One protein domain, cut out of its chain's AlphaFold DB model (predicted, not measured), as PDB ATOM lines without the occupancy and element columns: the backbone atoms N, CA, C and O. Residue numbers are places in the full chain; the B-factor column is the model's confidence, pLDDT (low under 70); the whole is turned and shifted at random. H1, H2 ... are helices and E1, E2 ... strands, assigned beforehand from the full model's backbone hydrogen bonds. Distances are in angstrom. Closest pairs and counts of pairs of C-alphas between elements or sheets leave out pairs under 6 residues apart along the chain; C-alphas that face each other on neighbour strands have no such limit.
ATOM      1  N   SER A  22     -42.474  37.258  53.185       58.81
ATOM      2  CA  SER A  22     -42.047  37.740  51.869       58.81
ATOM      3  C   SER A  22     -41.204  36.646  51.207       58.81
ATOM      4  O   SER A  22     -40.001  36.529  51.464       58.81
ATOM      5  N   ALA A  23     -41.827  35.829  50.359       66.81
ATOM      6  CA  ALA A  23     -41.165  34.724  49.688       66.81
ATOM      7  C   ALA A  23     -40.160  35.284  48.673       66.81
ATOM      8  O   ALA A  23     -40.530  35.913  47.678       66.81
ATOM      9  N   SER A  24     -38.868  35.076  48.935       75.38
ATOM     10  CA  SER A  24     -37.809  35.378  47.972       75.38
ATOM     11  C   SER A  24     -37.902  34.388  46.815       75.38
ATOM     12  O   SER A  24     -37.679  33.195  47.000       75.38
ATOM     13  N   LEU A  25     -38.194  34.890  45.617       82.50
ATOM     14  CA  LEU A  25     -38.278  34.092  44.394       82.50
ATOM     15  C   LEU A  25     -36.892  33.836  43.793       82.50
ATOM     16  O   LEU A  25     -36.672  32.811  43.156       82.50
ATOM     17  N   GLY A  26     -35.943  34.751  44.007       84.62
ATOM     18  CA  GLY A  26     -34.574  34.572  43.539       84.62
ATOM     19  C   GLY A  26     -33.695  35.803  43.708       84.62
ATOM     20  O   GLY A  26     -34.161  36.897  44.031       84.62
ATOM     21  N   LYS A  27     -32.402  35.604  43.461       86.31
ATOM     22  CA  LYS A  27     -31.387  36.656  43.420       86.31
ATOM     23  C   LYS A  27     -30.761  36.707  42.038       86.31
ATOM     24  O   LYS A  27     -30.472  35.666  41.453       86.31
ATOM     25  N   LEU A  28     -30.536  37.911  41.538       85.88
ATOM     26  CA  LEU A  28     -29.946  38.169  40.234       85.88
ATOM     27  C   LEU A  28     -28.810  39.176  40.379       85.88
ATOM     28  O   LEU A  28     -28.907  40.128  41.147       85.88
ATOM     29  N   ASN A  29     -27.750  38.987  39.598       84.75
ATOM     30  CA  ASN A  29     -26.740  40.019  39.398       84.75
ATOM     31  C   ASN A  29     -27.065  40.758  38.106       84.75
ATOM     32  O   ASN A  29     -27.092  40.156  37.032       84.75
ATOM     33  N   VAL A  30     -27.319  42.056  38.216       83.69
ATOM     34  CA  VAL A  30     -27.677  42.917  37.092       83.69
ATOM     35  C   VAL A  30     -26.505  43.841  36.789       83.69
ATOM     36  O   VAL A  30     -26.011  44.549  37.667       83.69
ATOM     37  N   PHE A  31     -26.063  43.836  35.533       82.44
ATOM     38  CA  PHE A  31     -24.980  44.688  35.050       82.44
ATOM     39  C   PHE A  31     -25.557  45.876  34.280       82.44
ATOM     40  O   PHE A  31     -26.215  45.698  33.259       82.44
ATOM     41  N   VAL A  32     -25.294  47.096  34.755       73.19
ATOM     42  CA  VAL A  32     -25.736  48.341  34.108       73.19
ATOM     43  C   VAL A  32     -24.601  49.359  34.129       73.19
ATOM     44  O   VAL A  32     -24.032  49.641  35.186       73.19
ATOM     45  N   GLY A  33     -24.269  49.920  32.961       66.81
ATOM     46  CA  GLY A  33     -23.323  51.039  32.840       66.81
ATOM     47  C   GLY A  33     -21.927  50.758  33.410       66.81
ATOM     48  O   GLY A  33     -21.331  51.643  34.013       66.81
ATOM     49  N   GLY A  34     -21.430  49.523  33.287       71.81
ATOM     50  CA  GLY A  34     -20.125  49.118  33.834       71.81
ATOM     51  C   GLY A  34     -20.124  48.819  35.338       71.81
ATOM     52  O   GLY A  34     -19.067  48.565  35.907       71.81
ATOM     53  N   SER A  35     -21.291  48.815  35.983       76.06
ATOM     54  CA  SER A  35     -21.444  48.453  37.391       76.06
ATOM     55  C   SER A  35     -22.310  47.207  37.562       76.06
ATOM     56  O   SER A  35     -23.252  46.995  36.799       76.06
ATOM     57  N   SER A  36     -21.981  46.382  38.557       80.81
ATOM     58  CA  SER A  36     -22.792  45.232  38.967       80.81
ATOM     59  C   SER A  36     -23.595  45.586  40.213       80.81
ATOM     60  O   SER A  36     -23.080  46.258  41.114       80.81
ATOM     61  N   ARG A  37     -24.847  45.136  40.275       85.62
ATOM     62  CA  ARG A  37     -25.686  45.222  41.471       85.62
ATOM     63  C   ARG A  37     -26.447  43.920  41.692       85.62
ATOM     64  O   ARG A  37     -26.927  43.310  40.739       85.62
ATOM     65  N   GLU A  38     -26.575  43.528  42.956       87.06
ATOM     66  CA  GLU A  38     -27.435  42.414  43.357       87.06
ATOM     67  C   GLU A  38     -28.877  42.921  43.468       87.06
ATOM     68  O   GLU A  38     -29.155  43.927  44.132       87.06
ATOM     69  N   GLU A  39     -29.791  42.215  42.811       90.31
ATOM     70  CA  GLU A  39     -31.230  42.412  42.900       90.31
ATOM     71  C   GLU A  39     -31.891  41.153  43.463       90.31
ATOM     72  O   GLU A  39     -31.569  40.026  43.092       90.31
ATOM     73  N   THR A  40     -32.832  41.345  44.377       91.75
ATOM     74  CA  THR A  40     -33.700  40.300  44.916       91.75
ATOM     75  C   THR A  40     -35.082  40.462  44.312       91.75
ATOM     76  O   THR A  40     -35.658  41.548  44.378       91.75
ATOM     77  N   ILE A  41     -35.617  39.382  43.752       89.69
ATOM     78  CA  ILE A  41     -37.008  39.296  43.318       89.69
ATOM     79  C   ILE A  41     -37.782  38.572  44.417       89.69
ATOM     80  O   ILE A  41     -37.412  37.466  44.814       89.69
ATOM     81  N   SER A  42     -38.848  39.181  44.914       89.81
ATOM     82  CA  SER A  42     -39.692  38.630  45.975       89.81
ATOM     83  C   SER A  42     -41.162  38.943  45.729       89.81
ATOM     84  O   SER A  42     -41.495  39.797  44.908       89.81
ATOM     85  N   LEU A  43     -42.039  38.273  46.469       87.75
ATOM     86  CA  LEU A  43     -43.428  38.697  46.623       87.75
ATOM     87  C   LEU A  43     -43.567  39.533  47.897       87.75
ATOM     88  O   LEU A  43     -42.962  39.191  48.915       87.75
ATOM     89  N   ASP A  44     -44.314  40.632  47.833       84.69
ATOM     90  CA  ASP A  44     -44.743  41.349  49.036       84.69
ATOM     91  C   ASP A  44     -45.959  40.682  49.701       84.69
ATOM     92  O   ASP A  44     -46.421  39.622  49.270       84.69
ATOM     93  N   ASP A  45     -46.456  41.293  50.776       84.56
ATOM     94  CA  ASP A  45     -47.552  40.760  51.596       84.56
ATOM     95  C   ASP A  45     -48.862  40.615  50.805       84.56
ATOM     96  O   ASP A  45     -49.653  39.701  51.045       84.56
ATOM     97  N   ASP A  46     -49.038  41.461  49.789       86.69
ATOM     98  CA  ASP A  46     -50.172  41.447  48.870       86.69
ATOM     99  C   ASP A  46     -49.935  40.512  47.667       86.69
ATOM    100  O   ASP A  46     -50.737  40.462  46.733       86.69
ATOM    101  N   LYS A  47     -48.844  39.733  47.692       85.69
ATOM    102  CA  LYS A  47     -48.390  38.828  46.625       85.69
ATOM    103  C   LYS A  47     -48.073  39.540  45.312       85.69
ATOM    104  O   LYS A  47     -48.111  38.917  44.248       85.69
ATOM    105  N   ASN A  48     -47.717  40.817  45.367       87.31
ATOM    106  CA  ASN A  48     -47.222  41.528  44.201       87.31
ATOM    107  C   ASN A  48     -45.737  41.243  44.006       87.31
ATOM    108  O   ASN A  48     -44.967  41.115  44.959       87.31
ATOM    109  N   LEU A  49     -45.324  41.167  42.742       88.88
ATOM    110  CA  LEU A  49     -43.919  41.040  42.390       88.88
ATOM    111  C   LEU A  49     -43.178  42.330  42.757       88.88
ATOM    112  O   LEU A  49     -43.510  43.410  42.265       88.88
ATOM    113  N   VAL A  50     -42.144  42.202  43.582       91.69
ATOM    114  CA  VAL A  50     -41.274  43.305  43.984       91.69
ATOM    115  C   VAL A  50     -39.825  42.947  43.694       91.69
ATOM    116  O   VAL A  50     -39.354  41.853  44.000       91.69
ATOM    117  N   ILE A  51     -39.095  43.900  43.122       92.06
ATOM    118  CA  ILE A  51     -37.662  43.796  42.852       92.06
ATOM    119  C   ILE A  51     -36.949  44.797  43.754       92.06
ATOM    120  O   ILE A  51     -37.270  45.984  43.738       92.06
ATOM    121  N   LYS A  52     -35.986  44.345  44.555       92.62
ATOM    122  CA  LYS A  52     -35.190  45.201  45.444       92.62
ATOM    123  C   LYS A  52     -33.718  45.058  45.109       92.62
ATOM    124  O   LYS A  52     -33.180  43.960  45.186       92.62
ATOM    125  N   GLY A  53     -33.059  46.159  44.783       91.31
ATOM    126  CA  GLY A  53     -31.627  46.183  44.503       91.31
ATOM    127  C   GLY A  53     -30.886  47.139  45.421       91.31
ATOM    128  O   GLY A  53     -31.448  48.131  45.893       91.31
ATOM    129  N   ARG A  54     -29.598  46.881  45.647       90.94
ATOM    130  CA  ARG A  54     -28.714  47.842  46.315       90.94
ATOM    131  C   ARG A  54     -27.391  47.948  45.582       90.94
ATOM    132  O   ARG A  54     -26.803  46.953  45.178       90.94
ATOM    133  N   GLN A  55     -26.907  49.175  45.473       90.25
ATOM    134  CA  GLN A  55     -25.598  49.480  44.928       90.25
ATOM    135  C   GLN A  55     -24.911  50.533  45.794       90.25
ATOM    136  O   GLN A  55     -25.559  51.434  46.325       90.25
ATOM    137  N   THR A  56     -23.594  50.415  45.938       89.75
ATOM    138  CA  THR A  56     -22.762  51.444  46.569       89.75
ATOM    139  C   THR A  56     -21.651  51.827  45.604       89.75
ATOM    140  O   THR A  56     -20.934  50.953  45.124       89.75
ATOM    141  N   GLN A  57     -21.524  53.119  45.317       89.31
ATOM    142  CA  GLN A  57     -20.418  53.691  44.554       89.31
ATOM    143  C   GLN A  57     -19.565  54.554  45.480       89.31
ATOM    144  O   GLN A  57     -20.074  55.163  46.421       89.31
ATOM    145  N   ARG A  58     -18.258  54.551  45.237       89.19
ATOM    146  CA  ARG A  58     -17.248  55.111  46.131       89.19
ATOM    147  C   ARG A  58     -16.234  55.901  45.317       89.19
ATOM    148  O   ARG A  58     -15.645  55.350  44.387       89.19
ATOM    149  N   TRP A  59     -16.038  57.170  45.664       92.00
ATOM    150  CA  TRP A  59     -15.043  58.041  45.036       92.00
ATOM    151  C   TRP A  59     -14.117  58.641  46.097       92.00
ATOM    152  O   TRP A  59     -14.539  59.529  46.847       92.00
ATOM    153  N   PRO A  60     -12.857  58.184  46.176       89.31
ATOM    154  CA  PRO A  60     -11.895  58.736  47.117       89.31
ATOM    155  C   PRO A  60     -11.491  60.157  46.706       89.31
ATOM    156  O   PRO A  60     -11.174  60.430  45.548       89.31
ATOM    157  N   GLN A  61     -11.471  61.064  47.677       90.69
ATOM    158  CA  GLN A  61     -10.944  62.418  47.554       90.69
ATOM    159  C   GLN A  61      -9.622  62.503  48.322       90.69
ATOM    160  O   GLN A  61      -9.564  62.961  49.463       90.69
ATOM    161  N   TRP A  62      -8.544  62.042  47.684       83.31
ATOM    162  CA  TRP A  62      -7.218  61.919  48.304       83.31
ATOM    163  C   TRP A  62      -6.712  63.224  48.928       83.31
ATOM    164  O   TRP A  62      -6.155  63.206  50.020       83.31
ATOM    165  N   SER A  63      -6.961  64.362  48.278       86.94
ATOM    166  CA  SER A  63      -6.531  65.680  48.759       86.94
ATOM    167  C   SER A  63      -7.231  66.132  50.040       86.94
ATOM    168  O   SER A  63      -6.667  66.922  50.790       86.94
ATOM    169  N   SER A  64      -8.451  65.657  50.301       84.81
ATOM    170  CA  SER A  64      -9.235  66.036  51.479       84.81
ATOM    171  C   SER A  64      -9.243  64.962  52.568       84.81
ATOM    172  O   SER A  64      -9.830  65.193  53.625       84.81
ATOM    173  N   GLY A  65      -8.628  63.796  52.324       87.12
ATOM    174  CA  GLY A  65      -8.682  62.647  53.233       87.12
ATOM    175  C   GLY A  65     -10.105  62.111  53.438       87.12
ATOM    176  O   GLY A  65     -10.406  61.520  54.476       87.12
ATOM    177  N   LYS A  66     -11.005  62.345  52.475       89.06
ATOM    178  CA  LYS A  66     -12.419  61.949  52.532       89.06
ATOM    179  C   LYS A  66     -12.777  61.039  51.364       89.06
ATOM    180  O   LYS A  66     -12.050  60.927  50.385       89.06
ATOM    181  N   GLU A  67     -13.934  60.412  51.456       92.62
ATOM    182  CA  GLU A  67     -14.552  59.613  50.409       92.62
ATOM    183  C   GLU A  67     -15.991  60.090  50.212       92.62
ATOM    184  O   GLU A  67     -16.698  60.371  51.182       92.62
ATOM    185  N   ILE A  68     -16.419  60.196  48.954       93.25
ATOM    186  CA  ILE A  68     -17.828  60.363  48.604       93.25
ATOM    187  C   ILE A  68     -18.418  58.969  48.406       93.25
ATOM    188  O   ILE A  68     -17.943  58.207  47.562       93.25
ATOM    189  N   VAL A  69     -19.467  58.655  49.160       92.19
ATOM    190  CA  VAL A  69     -20.186  57.385  49.074       92.19
ATOM    191  C   VAL A  69     -21.602  57.654  48.580       92.19
ATOM    192  O   VAL A  69     -22.361  58.399  49.194       92.19
ATOM    193  N   LEU A  70     -21.970  57.035  47.461       92.50
ATOM    194  CA  LEU A  70     -23.329  57.058  46.932       92.50
ATOM    195  C   LEU A  70     -23.976  55.694  47.145       92.50
ATOM    196  O   LEU A  70     -23.598  54.705  46.514       92.50
ATOM    197  N   HIS A  71     -24.984  55.651  48.007       92.25
ATOM    198  CA  HIS A  71     -25.861  54.503  48.164       92.25
ATOM    199  C   HIS A  71     -27.082  54.664  47.266       92.25
ATOM    200  O   HIS A  71     -27.824  55.639  47.382       92.25
ATOM    201  N   ILE A  72     -27.306  53.683  46.399       91.94
ATOM    202  CA  ILE A  72     -28.465  53.625  45.515       91.94
ATOM    203  C   ILE A  72     -29.311  52.427  45.931       91.94
ATOM    204  O   ILE A  72     -28.822  51.296  45.999       91.94
ATOM    205  N   GLN A  73     -30.577  52.679  46.241       92.94
ATOM    206  CA  GLN A  73     -31.565  51.653  46.550       92.94
ATOM    207  C   GLN A  73     -32.587  51.614  45.429       92.94
ATOM    208  O   GLN A  73     -33.178  52.637  45.100       92.94
ATOM    209  N   TYR A  74     -32.801  50.438  44.860       91.88
ATOM    210  CA  TYR A  74     -33.736  50.241  43.767       91.88
ATOM    211  C   TYR A  74     -34.967  49.493  44.263       91.88
ATOM    212  O   TYR A  74     -34.834  48.506  44.991       91.88
ATOM    213  N   LYS A  75     -36.149  49.950  43.855       92.81
ATOM    214  CA  LYS A  75     -37.430  49.297  44.127       92.81
ATOM    215  C   LYS A  75     -38.249  49.264  42.840       92.81
ATOM    216  O   LYS A  75     -38.662  50.307  42.346       92.81
ATOM    217  N   GLY A  76     -38.474  48.068  42.312       92.56
ATOM    218  CA  GLY A  76     -39.418  47.802  41.233       92.56
ATOM    219  C   GLY A  76     -40.702  47.194  41.784       92.56
ATOM    220  O   GLY A  76     -40.631  46.262  42.581       92.56
ATOM    221  N   ASN A  77     -41.854  47.715  41.376       91.19
ATOM    222  CA  ASN A  77     -43.180  47.168  41.667       91.19
ATOM    223  C   ASN A  77     -44.108  47.385  40.453       91.19
ATOM    224  O   ASN A  77     -43.656  47.730  39.360       91.19
ATOM    225  N   THR A  78     -45.413  47.197  40.645       88.75
ATOM    226  CA  THR A  78     -46.450  47.429  39.625       88.75
ATOM    227  C   THR A  78     -46.528  48.877  39.133       88.75
ATOM    228  O   THR A  78     -47.015  49.115  38.032       88.75
ATOM    229  N   GLU A  79     -46.024  49.842  39.906       89.88
ATOM    230  CA  GLU A  79     -46.007  51.271  39.563       89.88
ATOM    231  C   GLU A  79     -44.754  51.670  38.766       89.88
ATOM    232  O   GLU A  79     -44.627  52.812  38.325       89.88
ATOM    233  N   GLY A  80     -43.820  50.736  38.569       89.38
ATOM    234  CA  GLY A  80     -42.588  50.941  37.818       89.38
ATOM    235  C   GLY A  80     -41.333  50.748  38.662       89.38
ATOM    236  O   GLY A  80     -41.347  50.148  39.737       89.38
ATOM    237  N   TYR A  81     -40.210  51.229  38.133       90.25
ATOM    238  CA  TYR A  81     -38.891  51.049  38.730       90.25
ATOM    239  C   TYR A  81     -38.352  52.380  39.249       90.25
ATOM    240  O   TYR A  81     -38.121  53.311  38.478       90.25
ATOM    241  N   GLN A  82     -38.151  52.465  40.561       92.94
ATOM    242  CA  GLN A  82     -37.706  53.669  41.254       92.94
ATOM    243  C   GLN A  82     -36.324  53.463  41.875       92.94
ATOM    244  O   GLN A  82     -35.962  52.356  42.285       92.94
ATOM    245  N   ALA A  83     -35.560  54.551  41.966       91.81
ATOM    246  CA  ALA A  83     -34.250  54.577  42.596       91.81
ATOM    247  C   ALA A  83     -34.179  55.709  43.628       91.81
ATOM    248  O   ALA A  83     -34.488  56.860  43.322       91.81
ATOM    249  N   SER A  84     -33.737  55.374  44.835       94.00
ATOM    250  CA  SER A  84     -33.458  56.319  45.913       94.00
ATOM    251  C   SER A  84     -31.955  56.473  46.078       94.00
ATOM    252  O   SER A  84     -31.228  55.480  46.157       94.00
ATOM    253  N   TYR A  85     -31.497  57.719  46.165       94.38
ATOM    254  CA  TYR A  85     -30.083  58.073  46.220       94.38
ATOM    255  C   TYR A  85     -29.766  58.707  47.569       94.38
ATOM    256  O   TYR A  85     -30.414  59.669  47.975       94.38
ATOM    257  N   ASN A  86     -28.758  58.183  48.257       96.00
ATOM    258  CA  ASN A  86     -28.210  58.786  49.463       96.00
ATOM    259  C   ASN A  86     -26.715  59.026  49.259       96.00
ATOM    260  O   ASN A  86     -25.945  58.076  49.106       96.00
ATOM    261  N   LEU A  87     -26.335  60.301  49.226       95.19
ATOM    262  CA  LEU A  87     -24.965  60.747  49.038       95.19
ATOM    263  C   LEU A  87     -24.398  61.193  50.383       95.19
ATOM    264  O   LEU A  87     -24.908  62.128  50.999       95.19
ATOM    265  N   THR A  88     -23.326  60.548  50.820       94.12
ATOM    266  CA  THR A  88     -22.635  60.874  52.065       94.12
ATOM    267  C   THR A  88     -21.161  61.145  51.804       94.12
ATOM    268  O   THR A  88     -20.582  60.702  50.810       94.12
ATOM    269  N   GLN A  89     -20.546  61.905  52.707       92.94
ATOM    270  CA  GLN A  89     -19.106  62.106  52.729       92.94
ATOM    271  C   GLN A  89     -18.565  61.541  54.039       92.94
ATOM    272  O   GLN A  89     -19.024  61.924  55.115       92.94
ATOM    273  N   THR A  90     -17.599  60.633  53.954       87.94
ATOM    274  CA  THR A  90     -17.003  59.962  55.117       87.94
ATOM    275  C   THR A  90     -15.487  60.148  55.131       87.94
ATOM    276  O   THR A  90     -14.894  60.363  54.073       87.94
ATOM    277  N   PRO A  91     -14.819  60.079  56.295       86.50
ATOM    278  CA  PRO A  91     -13.359  60.020  56.345       86.50
ATOM    279  C   PRO A  91     -12.840  58.802  55.568       86.50
ATOM    280  O   PRO A  91     -13.412  57.720  55.676       86.50
ATOM    281  N   LEU A  92     -11.748  58.963  54.817       79.94
ATOM    282  CA  LEU A  92     -11.177  57.914  53.961       79.94
ATOM    283  C   LEU A  92     -10.700  56.683  54.760       79.94
ATOM    284  O   LEU A  92     -10.751  55.562  54.270       79.94
ATOM    285  N   TYR A  93     -10.292  56.873  56.016       66.94
ATOM    286  CA  TYR A  93      -9.855  55.789  56.907       66.94
ATOM    287  C   TYR A  93     -11.023  54.993  57.513       66.94
ATOM    288  O   TYR A  93     -10.861  53.845  57.915       66.94
ATOM    289  N   ALA A  94     -12.238  55.554  57.533       58.88
ATOM    290  CA  ALA A  94     -13.416  54.857  58.056       58.88
ATOM    291  C   ALA A  94     -13.913  53.734  57.122       58.88
ATOM    292  O   ALA A  94     -14.732  52.914  57.532       58.88
ATOM    293  N   SER A  95     -13.431  53.693  55.874       55.50
ATOM    294  CA  SER A  95     -13.746  52.649  54.893       55.50
ATOM    295  C   SER A  95     -12.644  51.599  54.716       55.50
ATOM    296  O   SER A  95     -12.844  50.645  53.960       55.50
ATOM    297  N   LEU A  96     -11.524  51.712  55.441       57.91
ATOM    298  CA  LEU A  96     -10.508  50.664  55.494       57.91
ATOM    299  C   LEU A  96     -10.999  49.492  56.364       57.91
ATOM    300  O   LEU A  96     -11.651  49.713  57.389       57.91
ATOM    301  N   PRO A  97     -10.698  48.234  55.991       55.28
ATOM    302  CA  PRO A  97     -10.957  47.101  56.871       55.28
ATOM    303  C   PRO A  97     -10.244  47.330  58.209       55.28
ATOM    304  O   PRO A  97      -9.130  47.851  58.239       55.28
ATOM    305  N   VAL A  98     -10.886  46.937  59.314       58.06
ATOM    306  CA  VAL A  98     -10.445  47.208  60.701       58.06
ATOM    307  C   VAL A  98      -8.961  46.880  60.940       58.06
ATOM    308  O   VAL A  98      -8.292  47.566  61.708       58.06
ATOM    309  N   SER A  99      -8.421  45.888  60.227       56.12
ATOM    310  CA  SER A  99      -7.011  45.489  60.279       56.12
ATOM    311  C   SER A  99      -6.011  46.565  59.826       56.12
ATOM    312  O   SER A  99      -4.881  46.563  60.297       56.12
ATOM    313  N   LEU A 100      -6.396  47.484  58.936       55.03
ATOM    314  CA  LEU A 100      -5.527  48.556  58.432       55.03
ATOM    315  C   LEU A 100      -5.547  49.801  59.324       55.03
ATOM    316  O   LEU A 100      -4.520  50.455  59.476       55.03
ATOM    317  N   ASN A 101      -6.676  50.086  59.977       53.31
ATOM    318  CA  ASN A 101      -6.765  51.192  60.934       53.31
ATOM    319  C   ASN A 101      -5.886  50.945  62.167       53.31
ATOM    320  O   ASN A 101      -5.195  51.852  62.617       53.31
ATOM    321  N   GLN A 102      -5.804  49.696  62.638       54.28
ATOM    322  CA  GLN A 102      -4.905  49.335  63.739       54.28
ATOM    323  C   GLN A 102      -3.413  49.487  63.403       54.28
ATOM    324  O   GLN A 102      -2.605  49.627  64.314       54.28
ATOM    325  N   LEU A 103      -3.022  49.450  62.126       54.25
ATOM    326  CA  LEU A 103      -1.626  49.659  61.725       54.25
ATOM    327  C   LEU A 103      -1.249  51.144  61.683       54.25
ATOM    328  O   LEU A 103      -0.105  51.471  61.973       54.25
ATOM    329  N   LEU A 104      -2.199  52.020  61.354       57.84
ATOM    330  CA  LEU A 104      -1.986  53.470  61.291       57.84
ATOM    331  C   LEU A 104      -2.011  54.133  62.674       57.84
ATOM    332  O   LEU A 104      -1.302  55.107  62.886       57.84
ATOM    333  N   ASP A 105      -2.775  53.587  63.624       55.56
ATOM    334  CA  ASP A 105      -2.793  54.087  65.007       55.56
ATOM    335  C   ASP A 105      -1.523  53.714  65.804       55.56
ATOM    336  O   ASP A 105      -1.284  54.263  66.879       55.56
ATOM    337  N   ASN A 106      -0.702  52.785  65.296       53.28
ATOM    338  CA  ASN A 106       0.528  52.304  65.943       53.28
ATOM    339  C   ASN A 106       1.826  52.794  65.260       53.28
ATOM    340  O   ASN A 106       2.906  52.300  65.594       53.28
TER     341      ASN A 106
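AT A GLANCE: This is residues 22 to 106 of the 107 residues of an uncharacterized protein of Musca domestica (UniProt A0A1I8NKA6). One long, twisted sheet makes nearly the whole of this domain: five strands fold back and forth as a row of hairpins, and E3, E4 and E5 run on at one end past the part of E3 that pairs with E2. At the end of E5 the small helix H1 sits over the sheet, and H2 follows beyond it, off the sheet. The printed part has 85 residues, in the order E1 E2 E3 E4 E5 H1 H2; the sheet order is E1 - E2 - E3 - E4 - E5, all antiparallel, and the class is mostly strand. It is loose, with a radius of gyration of the C-alphas of 17.3 A, and spans 54 by 23 by 22 A, a rod in outline.

HOW THE PARTS SIT: Begin at E1, residues 24 to 32, an edge strand, and go on to E2, residues 35 to 43; this hairpin has N 28 and O 39 at 2.8 A, within hydrogen-bond range. E3, residues 49 to 61, makes a hairpin with E2, where N 52 and O 40 are 2.8 A apart; the C-alphas of 37 and 55, 5.5 A apart, face each other. Look next at E4, residues 66 to 77, in a hairpin with E3 at 168 degrees between directions, N 57 and O 70 at 2.9 A. E5, residues 80 to 91, the other edge strand, makes a hairpin with E4, N 71 and O 86 at 2.8 A. These five strands form a meander, each the antiparallel neighbour of the one before; E1 and E5 are apart. H1, residues 92 to 95, is on the sheet at a height of 8.0 A and only just over E4, with 3 of its C-alphas there; the closest C-alphas are those of Lys 66 and Leu 92, 4.5 A. H2, residues 98 to 104, is not on the sheet; it is close to H1 but not clearly touching, the closest C-alphas being those of Tyr 93 and Asn 101, 6.8 A. H2 has 2 of 3 O i to N i+4 pairs within hydrogen-bond range; H1 is too short for such a pair, and 0 of its 1 O i to N i+3 pair is within range.

IN THESE COORDINATES: Find C-alpha 24 at (-37.809, 35.378, 47.972), where E1 begins its 22.5 A; E2 is 25.8 A long. E3, from C-alpha 49 at (-43.919, 41.040, 42.390), covers 39.6 A, and E4 and E5 35.8 A each. H1 is 5.9 A long, and H2, 10.5 A, ends at C-alpha 104, (-1.986, 53.470, 61.291).

THE WHOLE: The C-alphas farthest apart are those of Asp 46 and Asn 106, 54.6 A. The printed part has no cut, and the six links between named elements are tight. Mean pLDDT of the printed part is 82.3; look for values under 70 at residues 22 to 23, residue 33 and residues 93 to 106.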